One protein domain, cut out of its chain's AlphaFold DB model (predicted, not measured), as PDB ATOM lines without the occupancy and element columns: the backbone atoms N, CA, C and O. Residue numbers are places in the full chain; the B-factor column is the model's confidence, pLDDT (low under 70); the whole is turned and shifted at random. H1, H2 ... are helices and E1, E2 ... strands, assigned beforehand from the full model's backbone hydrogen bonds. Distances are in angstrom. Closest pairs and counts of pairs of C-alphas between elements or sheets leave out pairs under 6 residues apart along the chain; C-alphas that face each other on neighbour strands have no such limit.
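AT A GLANCE: This is residues 137 to 187 of the 197 residues of the protein "GH18 domain-containing protein" of Puccinia graminis f. sp. tritici (UniProt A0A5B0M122). With little regular structure, this is a flat, open trace of chain: an arm whose residues 139 to 145 stick out at one end, then a long unnamed loop that folds back on itself around residues 164 to 172, then one short helix, H1. The printed part has 51 residues, with one named strand, E1, followed by H1; the class is mixed, with 9 residues in named elements. It is extended, with a radius of gyration of the C-alphas of 16.2 A and spans of 48 by 30 by 12 A.

HOW THE PARTS SIT: Residues 137 to 138 pair antiparallel with residues 141 to 142 of E1, residues 141 to 143, which pairs with no named strand. Residues 164 to 165 pair antiparallel with 171 to 172. H1, residues 180 to 185, is apart from E1; in it every O i to N i+4 pair is within hydrogen-bond range.

IN THESE COORDINATES: E1 begins at C-alpha 141 (-42.215, -0.211, -4.303) and spans 6.4 A. H1 spans 8.8 A, ending at C-alpha 185 (-18.461, 20.841, -18.588).

THE WHOLE: The C-alphas farthest apart, of Gly 140 and Gly 169, are 47.9 A apart. The link from E1 to H1, 36 residues, is long. The printed part has no cut, and no printed residue is under 70 in pLDDT.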
ATOM      1  N   VAL A 137     -43.465   5.713  -2.261       91.19
ATOM      2  CA  VAL A 137     -43.925   4.347  -2.523       91.19
ATOM      3  C   VAL A 137     -44.909   4.387  -3.685       91.19
ATOM      4  O   VAL A 137     -45.986   4.966  -3.570       91.19
ATOM      5  N   VAL A 138     -44.544   3.770  -4.808       88.88
ATOM      6  CA  VAL A 138     -45.385   3.677  -6.011       88.88
ATOM      7  C   VAL A 138     -45.622   2.207  -6.325       88.88
ATOM      8  O   VAL A 138     -44.674   1.436  -6.457       88.88
ATOM      9  N   ASN A 139     -46.893   1.801  -6.400       86.31
ATOM     10  CA  ASN A 139     -47.309   0.396  -6.531       86.31
ATOM     11  C   ASN A 139     -46.608  -0.538  -5.525       86.31
ATOM     12  O   ASN A 139     -46.134  -1.615  -5.881       86.31
ATOM     13  N   GLY A 140     -46.496  -0.098  -4.267       87.44
ATOM     14  CA  GLY A 140     -45.866  -0.876  -3.196       87.44
ATOM     15  C   GLY A 140     -44.338  -0.967  -3.266       87.44
ATOM     16  O   GLY A 140     -43.752  -1.708  -2.482       87.44
ATOM     17  N   LYS A 141     -43.678  -0.232  -4.172       88.38
ATOM     18  CA  LYS A 141     -42.215  -0.211  -4.303       88.38
ATOM     19  C   LYS A 141     -41.640   1.155  -3.911       88.38
ATOM     20  O   LYS A 141     -42.130   2.162  -4.428       88.38
ATOM     21  N   PRO A 142     -40.612   1.210  -3.042       92.06
ATOM     22  CA  PRO A 142     -39.917   2.455  -2.737       92.06
ATOM     23  C   PRO A 142     -39.134   2.943  -3.963       92.06
ATOM     24  O   PRO A 142     -38.565   2.149  -4.716       92.06
ATOM     25  N   THR A 143     -39.129   4.252  -4.196       91.62
ATOM     26  CA  THR A 143     -38.480   4.890  -5.345       91.62
ATOM     27  C   THR A 143     -38.210   6.369  -5.081       91.62
ATOM     28  O   THR A 143     -38.963   7.036  -4.378       91.62
ATOM     29  N   TYR A 144     -37.159   6.898  -5.707       92.06
ATOM     30  CA  TYR A 144     -36.819   8.324  -5.697       92.06
ATOM     31  C   TYR A 144     -37.109   9.013  -7.040       92.06
ATOM     32  O   TYR A 144     -36.847  10.202  -7.185       92.06
ATOM     33  N   TYR A 145     -37.660   8.302  -8.029       90.75
ATOM     34  CA  TYR A 145     -37.852   8.847  -9.380       90.75
ATOM     35  C   TYR A 145     -38.968   9.879  -9.498       90.75
ATOM     36  O   TYR A 145     -38.923  10.681 -10.424       90.75
ATOM     37  N   TYR A 146     -39.956   9.853  -8.602       93.19
ATOM     38  CA  TYR A 146     -41.158  10.681  -8.689       93.19
ATOM     39  C   TYR A 146     -41.080  11.849  -7.707       93.19
ATOM     40  O   TYR A 146     -41.492  11.730  -6.556       93.19
ATOM     41  N   GLN A 147     -40.545  12.975  -8.169       94.81
ATOM     42  CA  GLN A 147     -40.381  14.206  -7.400       94.81
ATOM     43  C   GLN A 147     -41.216  15.331  -8.009       94.81
ATOM     44  O   GLN A 147     -41.437  15.368  -9.220       94.81
ATOM     45  N   ASN A 148     -41.655  16.273  -7.178       95.06
ATOM     46  CA  ASN A 148     -42.317  17.479  -7.668       95.06
ATOM     47  C   ASN A 148     -41.301  18.372  -8.388       95.06
ATOM     48  O   ASN A 148     -40.189  18.584  -7.894       95.06
ATOM     49  N   HIS A 149     -41.705  18.938  -9.521       94.00
ATOM     50  CA  HIS A 149     -40.892  19.864 -10.299       94.00
ATOM     51  C   HIS A 149     -41.607  21.197 -10.510       94.00
ATOM     52  O   HIS A 149     -42.827  21.303 -10.373       94.00
ATOM     53  N   THR A 150     -40.825  22.224 -10.817       91.56
ATOM     54  CA  THR A 150     -41.330  23.532 -11.220       91.56
ATOM     55  C   THR A 150     -41.843  23.464 -12.663       91.56
ATOM     56  O   THR A 150     -41.634  22.487 -13.391       91.56
ATOM     57  N   THR A 151     -42.538  24.513 -13.091       84.81
ATOM     58  CA  THR A 151     -42.894  24.730 -14.504       84.81
ATOM     59  C   THR A 151     -41.822  25.518 -15.256       84.81
ATOM     60  O   THR A 151     -41.976  25.802 -16.444       84.81
ATOM     61  N   VAL A 152     -40.740  25.903 -14.571       82.12
ATOM     62  CA  VAL A 152     -39.656  26.684 -15.153       82.12
ATOM     63  C   VAL A 152     -38.831  25.763 -16.036       82.12
ATOM     64  O   VAL A 152     -38.397  24.690 -15.623       82.12
ATOM     65  N   THR A 153     -38.608  26.201 -17.271       82.69
ATOM     66  CA  THR A 153     -37.625  25.585 -18.159       82.69
ATOM     67  C   THR A 153     -36.297  26.301 -17.928       82.69
ATOM     68  O   THR A 153     -36.207  27.496 -18.231       82.69
ATOM     69  N   PRO A 154     -35.284  25.639 -17.337       78.56
ATOM     70  CA  PRO A 154     -33.998  26.277 -17.089       78.56
ATOM     71  C   PRO A 154     -33.352  26.710 -18.412       78.56
ATOM     72  O   PRO A 154     -33.461  25.962 -19.385       78.56
ATOM     73  N   PRO A 155     -32.647  27.856 -18.456       84.75
ATOM     74  CA  PRO A 155     -31.880  28.258 -19.632       84.75
ATOM     75  C   PRO A 155     -30.921  27.150 -20.056       84.75
ATOM     76  O   PRO A 155     -30.139  26.667 -19.232       84.75
ATOM     77  N   GLY A 156     -31.010  26.749 -21.318       80.94
ATOM     78  CA  GLY A 156     -30.259  25.655 -21.907       80.94
ATOM     79  C   GLY A 156     -28.780  25.948 -22.169       80.94
ATOM     80  O   GLY A 156     -28.190  26.920 -21.694       80.94
ATOM     81  N   GLY A 157     -28.170  25.050 -22.932       84.69
ATOM     82  CA  GLY A 157     -26.803  25.142 -23.414       84.69
ATOM     83  C   GLY A 157     -26.618  26.193 -24.506       84.69
ATOM     84  O   GLY A 157     -27.498  26.994 -24.820       84.69
ATOM     85  N   LYS A 158     -25.444  26.192 -25.133       88.06
ATOM     86  CA  LYS A 158     -25.032  27.190 -26.131       88.06
ATOM     87  C   LYS A 158     -25.995  27.302 -27.318       88.06
ATOM     88  O   LYS A 158     -26.069  28.365 -27.935       88.06
ATOM     89  N   PHE A 159     -26.676  26.208 -27.644       86.69
ATOM     90  CA  PHE A 159     -27.596  26.090 -28.775       86.69
ATOM     91  C   PHE A 159     -29.069  26.140 -28.362       86.69
ATOM     92  O   PHE A 159     -29.920  25.754 -29.155       86.69
ATOM     93  N   ASP A 160     -29.365  26.567 -27.135       88.75
ATOM     94  CA  ASP A 160     -30.744  26.671 -26.676       88.75
ATOM     95  C   ASP A 160     -31.500  27.833 -27.318       88.75
ATOM     96  O   ASP A 160     -30.929  28.887 -27.633       88.75
ATOM     97  N   ASP A 161     -32.811  27.650 -27.433       87.50
ATOM     98  CA  ASP A 161     -33.720  28.699 -27.856       87.50
ATOM     99  C   ASP A 161     -33.802  29.766 -26.770       87.50
ATOM    100  O   ASP A 161     -34.150  29.504 -25.614       87.50
ATOM    101  N   LYS A 162     -33.463  30.996 -27.153       88.69
ATOM    102  CA  LYS A 162     -33.521  32.151 -26.258       88.69
ATOM    103  C   LYS A 162     -34.954  32.679 -26.170       88.69
ATOM    104  O   LYS A 162     -35.669  32.639 -27.172       88.69
ATOM    105  N   PRO A 163     -35.345  33.276 -25.030       90.62
ATOM    106  CA  PRO A 163     -36.625  33.943 -24.899       90.62
ATOM    107  C   PRO A 163     -36.814  34.981 -26.001       90.62
ATOM    108  O   PRO A 163     -35.900  35.741 -26.333       90.62
ATOM    109  N   GLY A 164     -38.013  35.012 -26.562       91.19
ATOM    110  CA  GLY A 164     -38.314  35.810 -27.739       91.19
ATOM    111  C   GLY A 164     -39.808  35.900 -27.987       91.19
ATOM    112  O   GLY A 164     -40.611  35.563 -27.120       91.19
ATOM    113  N   LYS A 165     -40.185  36.377 -29.171       93.75
ATOM    114  CA  LYS A 165     -41.568  36.310 -29.641       93.75
ATOM    115  C   LYS A 165     -41.670  35.263 -30.739       93.75
ATOM    116  O   LYS A 165     -40.801  35.219 -31.607       93.75
ATOM    117  N   ASP A 166     -42.715  34.444 -30.698       88.88
ATOM    118  CA  ASP A 166     -43.047  33.566 -31.820       88.88
ATOM    119  C   ASP A 166     -43.541  34.376 -33.034       88.88
ATOM    120  O   ASP A 166     -43.682  35.603 -32.983       88.88
ATOM    121  N   ILE A 167     -43.829  33.686 -34.142       91.88
ATOM    122  CA  ILE A 167     -44.342  34.313 -35.370       91.88
ATOM    123  C   ILE A 167     -45.692  35.029 -35.172       91.88
ATOM    124  O   ILE A 167     -46.047  35.908 -35.955       91.88
ATOM    125  N   CYS A 168     -46.424  34.690 -34.112       93.06
ATOM    126  CA  CYS A 168     -47.689  35.305 -33.729       93.06
ATOM    127  C   CYS A 168     -47.504  36.470 -32.736       93.06
ATOM    128  O   CYS A 168     -48.481  37.108 -32.350       93.06
ATOM    129  N   GLY A 169     -46.268  36.770 -32.323       92.38
ATOM    130  CA  GLY A 169     -45.938  37.835 -31.381       92.38
ATOM    131  C   GLY A 169     -46.047  37.450 -29.901       92.38
ATOM    132  O   GLY A 169     -45.825  38.322 -29.051       92.38
ATOM    133  N   ASN A 170     -46.355  36.192 -29.574       92.06
ATOM    134  CA  ASN A 170     -46.468  35.739 -28.186       92.06
ATOM    135  C   ASN A 170     -45.087  35.525 -27.579       92.06
ATOM    136  O   ASN A 170     -44.185  35.011 -28.241       92.06
ATOM    137  N   ALA A 171     -44.932  35.892 -26.307       91.25
ATOM    138  CA  ALA A 171     -43.691  35.666 -25.582       91.25
ATOM    139  C   ALA A 171     -43.424  34.164 -25.407       91.25
ATOM    140  O   ALA A 171     -44.297  33.414 -24.977       91.25
ATOM    141  N   GLN A 172     -42.197  33.764 -25.709       87.31
ATOM    142  CA  GLN A 172     -41.670  32.421 -25.533       87.31
ATOM    143  C   GLN A 172     -40.555  32.454 -24.488       87.31
ATOM    144  O   GLN A 172     -39.791  33.421 -24.408       87.31
ATOM    145  N   ASN A 173     -40.487  31.400 -23.678       87.19
ATOM    146  CA  ASN A 173     -39.435  31.205 -22.681       87.19
ATOM    147  C   ASN A 173     -38.223  30.496 -23.309       87.19
ATOM    148  O   ASN A 173     -38.166  30.297 -24.519       87.19
ATOM    149  N   TRP A 174     -37.248  30.132 -22.477       86.56
ATOM    150  CA  TRP A 174     -36.139  29.270 -22.881       86.56
ATOM    151  C   TRP A 174     -36.627  27.913 -23.396       86.56
ATOM    152  O   TRP A 174     -37.600  27.370 -22.863       86.56
ATOM    153  N   GLY A 175     -35.925  27.359 -24.387       82.38
ATOM    154  CA  GLY A 175     -36.196  26.019 -24.920       82.38
ATOM    155  C   GLY A 175     -35.781  24.887 -23.973       82.38
ATOM    156  O   GLY A 175     -36.420  23.835 -23.950       82.38
ATOM    157  N   GLY A 176     -34.745  25.099 -23.156       85.69
ATOM    158  CA  GLY A 176     -34.242  24.125 -22.183       85.69
ATOM    159  C   GLY A 176     -33.406  22.989 -22.772       85.69
ATOM    160  O   GLY A 176     -33.330  21.910 -22.176       85.69
ATOM    161  N   SER A 177     -32.778  23.199 -23.927       87.38
ATOM    162  CA  SER A 177     -31.962  22.190 -24.610       87.38
ATOM    163  C   SER A 177     -30.498  22.246 -24.184       87.38
ATOM    164  O   SER A 177     -29.877  23.302 -24.215       87.38
ATOM    165  N   PHE A 178     -29.910  21.099 -23.840       89.38
ATOM    166  CA  PHE A 178     -28.493  20.981 -23.483       89.38
ATOM    167  C   PHE A 178     -27.849  19.823 -24.234       89.38
ATOM    168  O   PHE A 178     -28.427  18.737 -24.333       89.38
ATOM    169  N   LEU A 179     -26.611  20.007 -24.682       90.62
ATOM    170  CA  LEU A 179     -25.769  18.886 -25.076       90.62
ATOM    171  C   LEU A 179     -25.244  18.175 -23.827       90.62
ATOM    172  O   LEU A 179     -24.883  18.810 -22.836       90.62
ATOM    173  N   VAL A 180     -25.105  16.849 -23.893       88.69
ATOM    174  CA  VAL A 180     -24.549  16.051 -22.782       88.69
ATOM    175  C   VAL A 180     -23.165  16.564 -22.361       88.69
ATOM    176  O   VAL A 180     -22.882  16.681 -21.173       88.69
ATOM    177  N   ASN A 181     -22.329  16.962 -23.325       90.69
ATOM    178  CA  ASN A 181     -21.004  17.518 -23.041       90.69
ATOM    179  C   ASN A 181     -21.065  18.838 -22.261       90.69
ATOM    180  O   ASN A 181     -20.169  19.106 -21.466       90.69
ATOM    181  N   GLU A 182     -22.116  19.638 -22.447       91.62
ATOM    182  CA  GLU A 182     -22.313  20.883 -21.700       91.62
ATOM    183  C   GLU A 182     -22.744  20.599 -20.262       91.62
ATOM    184  O   GLU A 182     -22.314  21.283 -19.337       91.62
ATOM    185  N   LEU A 183     -23.545  19.552 -20.042       89.25
ATOM    186  CA  LEU A 183     -23.892  19.104 -18.692       89.25
ATOM    187  C   LEU A 183     -22.644  18.657 -17.916       89.25
ATOM    188  O   LEU A 183     -22.521  18.960 -16.729       89.25
ATOM    189  N   ILE A 184     -21.705  17.988 -18.594       91.31
ATOM    190  CA  ILE A 184     -20.423  17.571 -18.011       91.31
ATOM    191  C   ILE A 184     -19.520  18.783 -17.755       91.31
ATOM    192  O   ILE A 184     -18.993  18.929 -16.653       91.31
ATOM    193  N   SER A 185     -19.351  19.679 -18.734       91.62
ATOM    194  CA  SER A 185     -18.461  20.841 -18.588       91.62
ATOM    195  C   SER A 185     -18.946  21.837 -17.533       91.62
ATOM    196  O   SER A 185     -18.125  22.473 -16.880       91.62
ATOM    197  N   ASN A 186     -20.264  21.953 -17.345       88.56
ATOM    198  CA  ASN A 186     -20.868  22.770 -16.287       88.56
ATOM    199  C   ASN A 186     -20.870  22.074 -14.915       88.56
ATOM    200  O   ASN A 186     -21.303  22.662 -13.927       88.56
ATOM    201  N   GLY A 187     -20.390  20.829 -14.840       89.06
ATOM    202  CA  GLY A 187     -20.253  20.080 -13.596       89.06
ATOM    203  C   GLY A 187     -21.547  19.473 -13.060       89.06
ATOM    204  O   GLY A 187     -21.498  18.884 -11.987       89.06
TER     205      GLY A 187